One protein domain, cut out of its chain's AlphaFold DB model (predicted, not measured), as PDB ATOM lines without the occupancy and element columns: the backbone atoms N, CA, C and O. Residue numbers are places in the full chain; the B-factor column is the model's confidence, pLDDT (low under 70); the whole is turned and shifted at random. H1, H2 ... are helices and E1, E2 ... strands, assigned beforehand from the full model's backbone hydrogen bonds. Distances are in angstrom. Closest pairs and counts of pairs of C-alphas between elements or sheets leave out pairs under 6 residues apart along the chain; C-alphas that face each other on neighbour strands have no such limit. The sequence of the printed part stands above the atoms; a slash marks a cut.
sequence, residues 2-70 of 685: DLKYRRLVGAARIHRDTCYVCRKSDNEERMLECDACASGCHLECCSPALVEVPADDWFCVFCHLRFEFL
ATOM      1  N   ASP A   2      29.846  -2.789  34.824       41.28
ATOM      2  CA  ASP A   2      29.543  -2.231  36.159       41.28
ATOM      3  C   ASP A   2      28.502  -1.084  36.219       41.28
ATOM      4  O   ASP A   2      27.548  -1.143  36.986       41.28
ATOM      5  N   LEU A   3      28.572  -0.083  35.330       36.34
ATOM      6  CA  LEU A   3      27.604   1.033  35.314       36.34
ATOM      7  C   LEU A   3      26.149   0.644  34.962       36.34
ATOM      8  O   LEU A   3      25.236   1.423  35.241       36.34
ATOM      9  N   LYS A   4      25.901  -0.535  34.365       41.69
ATOM     10  CA  LYS A   4      24.542  -1.112  34.275       41.69
ATOM     11  C   LYS A   4      24.142  -1.778  35.596       41.69
ATOM     12  O   LYS A   4      23.000  -1.624  36.014       41.69
ATOM     13  N   TYR A   5      25.079  -2.450  36.264       42.88
ATOM     14  CA  TYR A   5      24.858  -3.143  37.534       42.88
ATOM     15  C   TYR A   5      24.550  -2.159  38.673       42.88
ATOM     16  O   TYR A   5      23.511  -2.264  39.316       42.88
ATOM     17  N   ARG A   6      25.339  -1.085  38.825       39.00
ATOM     18  CA  ARG A   6      25.056  -0.001  39.789       39.00
ATOM     19  C   ARG A   6      23.718   0.721  39.565       39.00
ATOM     20  O   ARG A   6      23.200   1.315  40.504       39.00
ATOM     21  N   ARG A   7      23.116   0.655  38.366       39.44
ATOM     22  CA  ARG A   7      21.744   1.154  38.128       39.44
ATOM     23  C   ARG A   7      20.646   0.194  38.600       39.44
ATOM     24  O   ARG A   7      19.547   0.668  38.856       39.44
ATOM     25  N   LEU A   8      20.925  -1.103  38.747       46.25
ATOM     26  CA  LEU A   8      20.005  -2.063  39.377       46.25
ATOM     27  C   LEU A   8      19.993  -1.923  40.909       46.25
ATOM     28  O   LEU A   8      18.959  -2.148  41.528       46.25
ATOM     29  N   VAL A   9      21.117  -1.499  41.496       46.75
ATOM     30  CA  VAL A   9      21.325  -1.326  42.951       46.75
ATOM     31  C   VAL A   9      20.916   0.085  43.440       46.75
ATOM     32  O   VAL A   9      21.107   0.460  44.593       46.75
ATOM     33  N   GLY A  10      20.315   0.903  42.570       36.09
ATOM     34  CA  GLY A  10      19.903   2.275  42.871       36.09
ATOM     35  C   GLY A  10      18.610   2.387  43.688       36.09
ATOM     36  O   GLY A  10      17.599   2.805  43.137       36.09
ATOM     37  N   ALA A  11      18.665   2.073  44.986       42.72
ATOM     38  CA  ALA A  11      17.724   2.513  46.035       42.72
ATOM     39  C   ALA A  11      16.205   2.299  45.811       42.72
ATOM     40  O   ALA A  11      15.388   2.893  46.517       42.72
ATOM     41  N   ALA A  12      15.797   1.429  44.888       43.50
ATOM     42  CA  ALA A  12      14.432   0.922  44.848       43.50
ATOM     43  C   ALA A  12      14.309  -0.238  45.845       43.50
ATOM     44  O   ALA A  12      15.003  -1.246  45.693       43.50
ATOM     45  N   ARG A  13      13.401  -0.130  46.828       50.41
ATOM     46  CA  ARG A  13      12.859  -1.321  47.498       50.41
ATOM     47  C   ARG A  13      12.268  -2.198  46.397       50.41
ATOM     48  O   ARG A  13      11.263  -1.831  45.794       50.41
ATOM     49  N   ILE A  14      12.923  -3.315  46.102       57.94
ATOM     50  CA  ILE A  14      12.319  -4.359  45.281       57.94
ATOM     51  C   ILE A  14      11.194  -4.924  46.146       57.94
ATOM     52  O   ILE A  14      11.447  -5.332  47.281       57.94
ATOM     53  N   HIS A  15       9.955  -4.834  45.667       60.69
ATOM     54  CA  HIS A  15       8.830  -5.457  46.356       60.69
ATOM     55  C   HIS A  15       9.071  -6.965  46.374       60.69
ATOM     56  O   HIS A  15       9.549  -7.505  45.373       60.69
ATOM     57  N   ARG A  16       8.796  -7.618  47.509       69.62
ATOM     58  CA  ARG A  16       9.050  -9.060  47.690       69.62
ATOM     59  C   ARG A  16       8.346  -9.861  46.596       69.62
ATOM     60  O   ARG A  16       8.975 -10.632  45.884       69.62
ATOM     61  N   ASP A  17       7.108  -9.453  46.367       79.62
ATOM     62  CA  ASP A  17       6.122  -9.840  45.357       79.62
ATOM     63  C   ASP A  17       6.518  -9.514  43.889       79.62
ATOM     64  O   ASP A  17       5.697  -9.612  42.982       79.62
ATOM     65  N   THR A  18       7.760  -9.090  43.605       90.69
ATOM     66  CA  THR A  18       8.219  -8.802  42.231       90.69
ATOM     67  C   THR A  18       9.572  -9.428  41.918       90.69
ATOM     68  O   THR A  18      10.558  -9.205  42.622       90.69
ATOM     69  N   CYS A  19       9.663 -10.121  40.780       94.00
ATOM     70  CA  CYS A  19      10.924 -10.667  40.293       94.00
ATOM     71  C   CYS A  19      11.938  -9.540  40.017       94.00
ATOM     72  O   CYS A  19      11.691  -8.642  39.202       94.00
ATOM     73  N   TYR A  20      13.126  -9.595  40.631       90.12
ATOM     74  CA  TYR A  20      14.146  -8.549  40.454       90.12
ATOM     75  C   TYR A  20      14.721  -8.459  39.027       90.12
ATOM     76  O   TYR A  20      15.294  -7.423  38.664       90.12
ATOM     77  N   VAL A  21      14.575  -9.520  38.225       92.44
ATOM     78  CA  VAL A  21      15.059  -9.614  36.837       92.44
ATOM     79  C   VAL A  21      14.041  -9.016  35.866       92.44
ATOM     80  O   VAL A  21      14.336  -8.006  35.225       92.44
ATOM     81  N   CYS A  22      12.838  -9.596  35.773       94.06
ATOM     82  CA  CYS A  22      11.820  -9.186  34.800       94.06
ATOM     83  C   CYS A  22      10.936  -8.017  35.280       94.06
ATOM     84  O   CYS A  22      10.264  -7.392  34.461       94.06
ATOM     85  N   ARG A  23      10.970  -7.688  36.583       91.62
ATOM     86  CA  ARG A  23      10.186  -6.622  37.247       91.62
ATOM     87  C   ARG A  23       8.670  -6.814  37.201       91.62
ATOM     88  O   ARG A  23       7.928  -5.838  37.289       91.62
ATOM     89  N   LYS A  24       8.226  -8.063  37.106       90.81
ATOM     90  CA  LYS A  24       6.817  -8.448  37.149       90.81
ATOM     91  C   LYS A  24       6.474  -9.230  38.420       90.81
ATOM     92  O   LYS A  24       7.363  -9.804  39.051       90.81
ATOM     93  N   SER A  25       5.181  -9.262  38.725       90.50
ATOM     94  CA  SER A  25       4.522 -10.080  39.752       90.50
ATOM     95  C   SER A  25       3.570 -11.119  39.125       90.50
ATOM     96  O   SER A  25       2.565 -11.483  39.720       90.50
ATOM     97  N   ASP A  26       3.802 -11.529  37.870       90.56
ATOM     98  CA  ASP A  26       3.121 -12.698  37.300       90.56
ATOM     99  C   ASP A  26       3.718 -13.990  37.887       90.56
ATOM    100  O   ASP A  26       4.789 -13.953  38.486       90.56
ATOM    101  N   ASN A  27       3.044 -15.134  37.731       88.38
ATOM    102  CA  ASN A  27       3.569 -16.470  38.053       88.38
ATOM    103  C   ASN A  27       4.238 -16.603  39.444       88.38
ATOM    104  O   ASN A  27       5.337 -17.151  39.549       88.38
ATOM    105  N   GLU A  28       3.584 -16.115  40.503       87.25
ATOM    106  CA  GLU A  28       4.083 -16.181  41.891       87.25
ATOM    107  C   GLU A  28       4.407 -17.625  42.330       87.25
ATOM    108  O   GLU A  28       5.438 -17.858  42.949       87.25
ATOM    109  N   GLU A  29       3.623 -18.616  41.886       88.31
ATOM    110  CA  GLU A  29       3.867 -20.059  42.100       88.31
ATOM    111  C   GLU A  29       5.217 -20.566  41.549       88.31
ATOM    112  O   GLU A  29       5.706 -21.619  41.954       88.31
ATOM    113  N   ARG A  30       5.824 -19.835  40.604       92.12
ATOM    114  CA  ARG A  30       7.150 -20.117  40.029       92.12
ATOM    115  C   ARG A  30       8.186 -19.069  40.434       92.12
ATOM    116  O   ARG A  30       9.177 -18.889  39.722       92.12
ATOM    117  N   MET A  31       7.965 -18.351  41.535       94.00
ATOM    118  CA  MET A  31       8.880 -17.347  42.070       94.00
ATOM    119  C   MET A  31       9.576 -17.861  43.338       94.00
ATOM    120  O   MET A  31       8.929 -18.236  44.307       94.00
ATOM    121  N   LEU A  32      10.910 -17.859  43.331       93.56
ATOM    122  CA  LEU A  32      11.746 -18.106  44.504       93.56
ATOM    123  C   LEU A  32      11.934 -16.819  45.298       93.56
ATOM    124  O   LEU A  32      12.290 -15.791  44.717       93.56
ATOM    125  N   GLU A  33      11.787 -16.879  46.618       94.50
ATOM    126  CA  GLU A  33      12.283 -15.837  47.514       94.50
ATOM    127  C   GLU A  33      13.738 -16.127  47.905       94.50
ATOM    128  O   GLU A  33      14.108 -17.267  48.153       94.50
ATOM    129  N   CYS A  34      14.584 -15.095  47.956       94.12
ATOM    130  CA  CYS A  34      15.953 -15.221  48.464       94.12
ATOM    131  C   CYS A  34      15.976 -15.222  49.999       94.12
ATOM    132  O   CYS A  34      15.623 -14.202  50.596       94.12
ATOM    133  N   ASP A  35      16.501 -16.269  50.637       92.75
ATOM    134  CA  ASP A  35      16.477 -16.428  52.104       92.75
ATOM    135  C   ASP A  35      17.185 -15.296  52.874       92.75
ATOM    136  O   ASP A  35      16.803 -14.928  53.988       92.75
ATOM    137  N   ALA A  36      18.183 -14.657  52.257       88.75
ATOM    138  CA  ALA A  36      18.931 -13.558  52.869       88.75
ATOM    139  C   ALA A  36      18.273 -12.168  52.739       88.75
ATOM    140  O   ALA A  36      18.628 -11.258  53.494       88.75
ATOM    141  N   CYS A  37      17.371 -11.939  51.775       90.69
ATOM    142  CA  CYS A  37      16.804 -10.598  51.536       90.69
ATOM    143  C   CYS A  37      15.314 -10.544  51.156       90.69
ATOM    144  O   CYS A  37      14.778  -9.443  51.001       90.69
ATOM    145  N   ALA A  38      14.646 -11.694  51.046       90.38
ATOM    146  CA  ALA A  38      13.258 -11.864  50.614       90.38
ATOM    147  C   ALA A  38      12.940 -11.177  49.268       90.38
ATOM    148  O   ALA A  38      11.872 -10.595  49.090       90.38
ATOM    149  N   SER A  39      13.890 -11.177  48.322       90.56
ATOM    150  CA  SER A  39      13.650 -10.706  46.951       90.56
ATOM    151  C   SER A  39      13.177 -11.852  46.062       90.56
ATOM    152  O   SER A  39      13.917 -12.829  45.923       90.56
ATOM    153  N   GLY A  40      12.027 -11.694  45.409       94.00
ATOM    154  CA  GLY A  40      11.515 -12.655  44.440       94.00
ATOM    155  C   GLY A  40      12.364 -12.778  43.164       94.00
ATOM    156  O   GLY A  40      12.919 -11.791  42.660       94.00
ATOM    157  N   CYS A  41      12.432 -13.979  42.589       94.88
ATOM    158  CA  CYS A  41      12.915 -14.246  41.235       94.88
ATOM    159  C   CYS A  41      12.190 -15.442  40.615       94.88
ATOM    160  O   CYS A  41      12.118 -16.492  41.239       94.88
ATOM    161  N   HIS A  42      11.687 -15.332  39.382       96.25
ATOM    162  CA  HIS A  42      11.137 -16.507  38.700       96.25
ATOM    163  C   HIS A  42      12.207 -17.569  38.463       96.25
ATOM    164  O   HIS A  42      13.326 -17.216  38.092       96.25
ATOM    165  N   LEU A  43      11.825 -18.843  38.563       94.81
ATOM    166  CA  LEU A  43      12.652 -19.997  38.186       94.81
ATOM    167  C   LEU A  43      13.253 -19.819  36.777       94.81
ATOM    168  O   LEU A  43      14.460 -19.936  36.581       94.81
ATOM    169  N   GLU A  44      12.423 -19.396  35.823       95.38
ATOM    170  CA  GLU A  44      12.791 -19.100  34.429       95.38
ATOM    171  C   GLU A  44      13.668 -17.836  34.269       95.38
ATOM    172  O   GLU A  44      14.310 -17.653  33.238       95.38
ATOM    173  N   CYS A  45      13.704 -16.954  35.275       94.88
ATOM    174  CA  CYS A  45      14.540 -15.746  35.302       94.88
ATOM    175  C   CYS A  45      15.861 -15.928  36.066       94.88
ATOM    176  O   CYS A  45      16.702 -15.023  36.047       94.88
ATOM    177  N   CYS A  46      16.049 -17.060  36.744       92.50
ATOM    178  CA  CYS A  46      17.325 -17.436  37.338       92.50
ATOM    179  C   CYS A  46      18.406 -17.621  36.255       92.50
ATOM    180  O   CYS A  46      18.122 -17.771  35.067       92.50
ATOM    181  N   SER A  47      19.675 -17.583  36.664       87.50
ATOM    182  CA  SER A  47      20.822 -17.797  35.774       87.50
ATOM    183  C   SER A  47      21.808 -18.765  36.440       87.50
ATOM    184  O   SER A  47      22.564 -18.313  37.301       87.50
ATOM    185  N   PRO A  48      21.836 -20.059  36.057       91.44
ATOM    186  CA  PRO A  48      20.996 -20.699  35.036       91.44
ATOM    187  C   PRO A  48      19.504 -20.713  35.408       91.44
ATOM    188  O   PRO A  48      19.149 -20.606  36.582       91.44
ATOM    189  N   ALA A  49      18.636 -20.836  34.400       92.88
ATOM    190  CA  ALA A  49      17.203 -20.994  34.619       92.88
ATOM    191  C   ALA A  49      16.936 -22.324  35.338       92.88
ATOM    192  O   ALA A  49      17.483 -23.363  34.962       92.88
ATOM    193  N   LEU A  50      16.108 -22.278  36.377       93.62
ATOM    194  CA  LEU A  50      15.739 -23.436  37.181       93.62
ATOM    195  C   LEU A  50      14.436 -24.040  36.648       93.62
ATOM    196  O   LEU A  50      13.574 -23.328  36.134       93.62
ATOM    197  N   VAL A  51      14.302 -25.362  36.760       92.44
ATOM    198  CA  VAL A  51      13.096 -26.101  36.338       92.44
ATOM    199  C   VAL A  51      12.147 -26.325  37.519       92.44
ATOM    200  O   VAL A  51      10.931 -26.328  37.349       92.44
ATOM    201  N   GLU A  52      12.708 -26.460  38.719       93.12
ATOM    202  CA  GLU A  52      12.011 -26.722  39.975       93.12
ATOM    203  C   GLU A  52      12.599 -25.875  41.111       93.12
ATOM    204  O   GLU A  52      13.683 -25.299  40.979       93.12
ATOM    205  N   VAL A  53      11.862 -25.778  42.218       92.31
ATOM    206  CA  VAL A  53      12.320 -25.107  43.439       92.31
ATOM    207  C   VAL A  53      13.450 -25.937  44.068       92.31
ATOM    208  O   VAL A  53      13.248 -27.135  44.268       92.31
ATOM    209  N   PRO A  54      14.626 -25.350  44.374       92.06
ATOM    210  CA  PRO A  54      15.697 -26.054  45.079       92.06
ATOM    211  C   PRO A  54      15.232 -26.620  46.427       92.06
ATOM    212  O   PRO A  54      14.397 -26.022  47.099       92.06
ATOM    213  N   ALA A  55      15.787 -27.765  46.828       90.62
ATOM    214  CA  ALA A  55      15.489 -28.379  48.126       90.62
ATOM    215  C   ALA A  55      16.212 -27.696  49.307       90.62
ATOM    216  O   ALA A  55      15.749 -27.802  50.441       90.62
ATOM    217  N   ASP A  56      17.325 -27.016  49.023       91.44
ATOM    218  CA  ASP A  56      18.162 -26.281  49.976       91.44
ATOM    219  C   ASP A  56      17.977 -24.757  49.817       91.44
ATOM    220  O   ASP A  56      17.478 -24.297  48.784       91.44
ATOM    221  N   ASP A  57      18.431 -23.980  50.810       92.25
ATOM    222  CA  ASP A  57      18.403 -22.507  50.830       92.25
ATOM    223  C   ASP A  57      18.865 -21.882  49.496       92.25
ATOM    224  O   ASP A  57      19.939 -22.194  48.962       92.25
ATOM    225  N   TRP A  58      18.087 -20.927  48.976       93.50
ATOM    226  CA  TRP A  58      18.372 -20.246  47.717       93.50
ATOM    227  C   TRP A  58      18.697 -18.764  47.918       93.50
ATOM    228  O   TRP A  58      17.942 -17.970  48.483       93.50
ATOM    229  N   PHE A  59      19.827 -18.346  47.347       93.38
ATOM    230  CA  PHE A  59      20.309 -16.973  47.431       93.38
ATOM    231  C   PHE A  59      20.350 -16.319  46.053       93.38
ATOM    232  O   PHE A  59      20.976 -16.819  45.119       93.38
ATOM    233  N   CYS A  60      19.757 -15.131  45.936       92.62
ATOM    234  CA  CYS A  60      19.887 -14.335  44.723       92.62
ATOM    235  C   CYS A  60      21.346 -13.909  44.490       92.62
ATOM    236  O   CYS A  60      22.126 -13.744  45.434       92.62
ATOM    237  N   VAL A  61      21.702 -13.644  43.228       88.31
ATOM    238  CA  VAL A  61      23.076 -13.289  42.816       88.31
ATOM    239  C   VAL A  61      23.682 -12.134  43.629       88.31
ATOM    240  O   VAL A  61      24.876 -12.134  43.912       88.31
ATOM    241  N   PHE A  62      22.870 -11.170  44.073       87.69
ATOM    242  CA  PHE A  62      23.333 -10.057  44.906       87.69
ATOM    243  C   PHE A  62      23.718 -10.488  46.327       87.69
ATOM    244  O   PHE A  62      24.654  -9.931  46.894       87.69
ATOM    245  N   CYS A  63      23.010 -11.465  46.899       90.88
ATOM    246  CA  CYS A  63      23.330 -12.028  48.205       90.88
ATOM    247  C   CYS A  63      24.530 -12.972  48.117       90.88
ATOM    248  O   CYS A  63      25.436 -12.833  48.928       90.88
ATOM    249  N   HIS A  64      24.599 -13.832  47.095       87.81
ATOM    250  CA  HIS A  64      25.765 -14.693  46.856       87.81
ATOM    251  C   HIS A  64      27.062 -13.872  46.738       87.81
ATOM    252  O   HIS A  64      27.982 -14.062  47.528       87.81
ATOM    253  N   LEU A  65      27.081 -12.850  45.869       87.31
ATOM    254  CA  LEU A  65      28.223 -11.933  45.758       87.31
ATOM    255  C   LEU A  65      28.514 -11.202  47.080       87.31
ATOM    256  O   LEU A  65      29.670 -10.967  47.413       87.31
ATOM    257  N   ARG A  66      27.489 -10.832  47.861       81.00
ATOM    258  CA  ARG A  66      27.703 -10.185  49.166       81.00
ATOM    259  C   ARG A  66      28.400 -11.113  50.163       81.00
ATOM    260  O   ARG A  66      29.203 -10.616  50.944       81.00
ATOM    261  N   PHE A  67      28.110 -12.413  50.146       78.38
ATOM    262  CA  PHE A  67      28.773 -13.384  51.016       78.38
ATOM    263  C   PHE A  67      30.199 -13.707  50.545       78.38
ATOM    264  O   PHE A  67      31.096 -13.768  51.377       78.38
ATOM    265  N   GLU A  68      30.447 -13.798  49.233       67.00
ATOM    266  CA  GLU A  68      31.792 -14.039  48.670       67.00
ATOM    267  C   GLU A  68      32.813 -12.916  48.957       67.00
ATOM    268  O   GLU A  68      34.018 -13.162  48.923       67.00
ATOM    269  N   PHE A  69      32.359 -11.685  49.231       57.97
ATOM    270  CA  PHE A  69      33.228 -10.518  49.457       57.97
ATOM    271  C   PHE A  69      33.281 -10.013  50.910       57.97
ATOM    272  O   PHE A  69      33.828  -8.935  51.153       57.97
ATOM    273  N   LEU A  70      32.744 -10.758  51.882       50.59
ATOM    274  CA  LEU A  70      32.896 -10.436  53.305       50.59
ATOM    275  C   LEU A  70      34.014 -11.295  53.927       50.59
ATOM    276  O   LEU A  70      33.925 -12.519  53.864       50.59
TER     277      LEU A  70
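Overview. This is residues 2 to 70 of the 685 residues of the protein "Hypothetical protein" of Timspurckia oligopyrenoides (UniProt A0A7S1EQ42). The domain has little regular structure: two long loop stretches, residues 9 to 30 and 43 to 60, wind about a tiny hairpin, E1 and E2, with short helices H1 and H2 toward one end. Residues 2 to 7, in H1, stick out. Of 69 printed residues, 21 are in two named helices and two named strands, in the order H1, E1, E2, H2, mixed in class, with an antiparallel sheet E1 - E2. It is compact, radius of gyration of the C-alphas 12.0 A, spanning 31 by 25 by 19 A.

Along the chain. E1 is residues 31 to 33, E2 residues 40 to 42. H2, residues 61 to 68, is 10.5 A long and ends at C-alpha 68 (31.792, -14.039, 48.670). H1, residues 2 to 8, is 10.1 A long and begins at C-alpha 2 (29.543, -2.231, 36.159).

Arrangement. The hairpin strands E1 and E2 are antiparallel at 147 degrees; N 32 and O 41 are 2.8 A apart, within hydrogen-bond range. H1 is apart from E2 and H2, and E1 from H2. Every O i to N i+4 pair is within range in H2, 2 of 3 in H1.

Size, cuts and confidence. The C-alphas of Leu 3 and Ala 55, the farthest apart, are 34.3 A apart. The printed part has no cut. Links H1 to E1 and E2 to H2 are long. Residues 2 to 16 and 68 to 70 have pLDDT under 70.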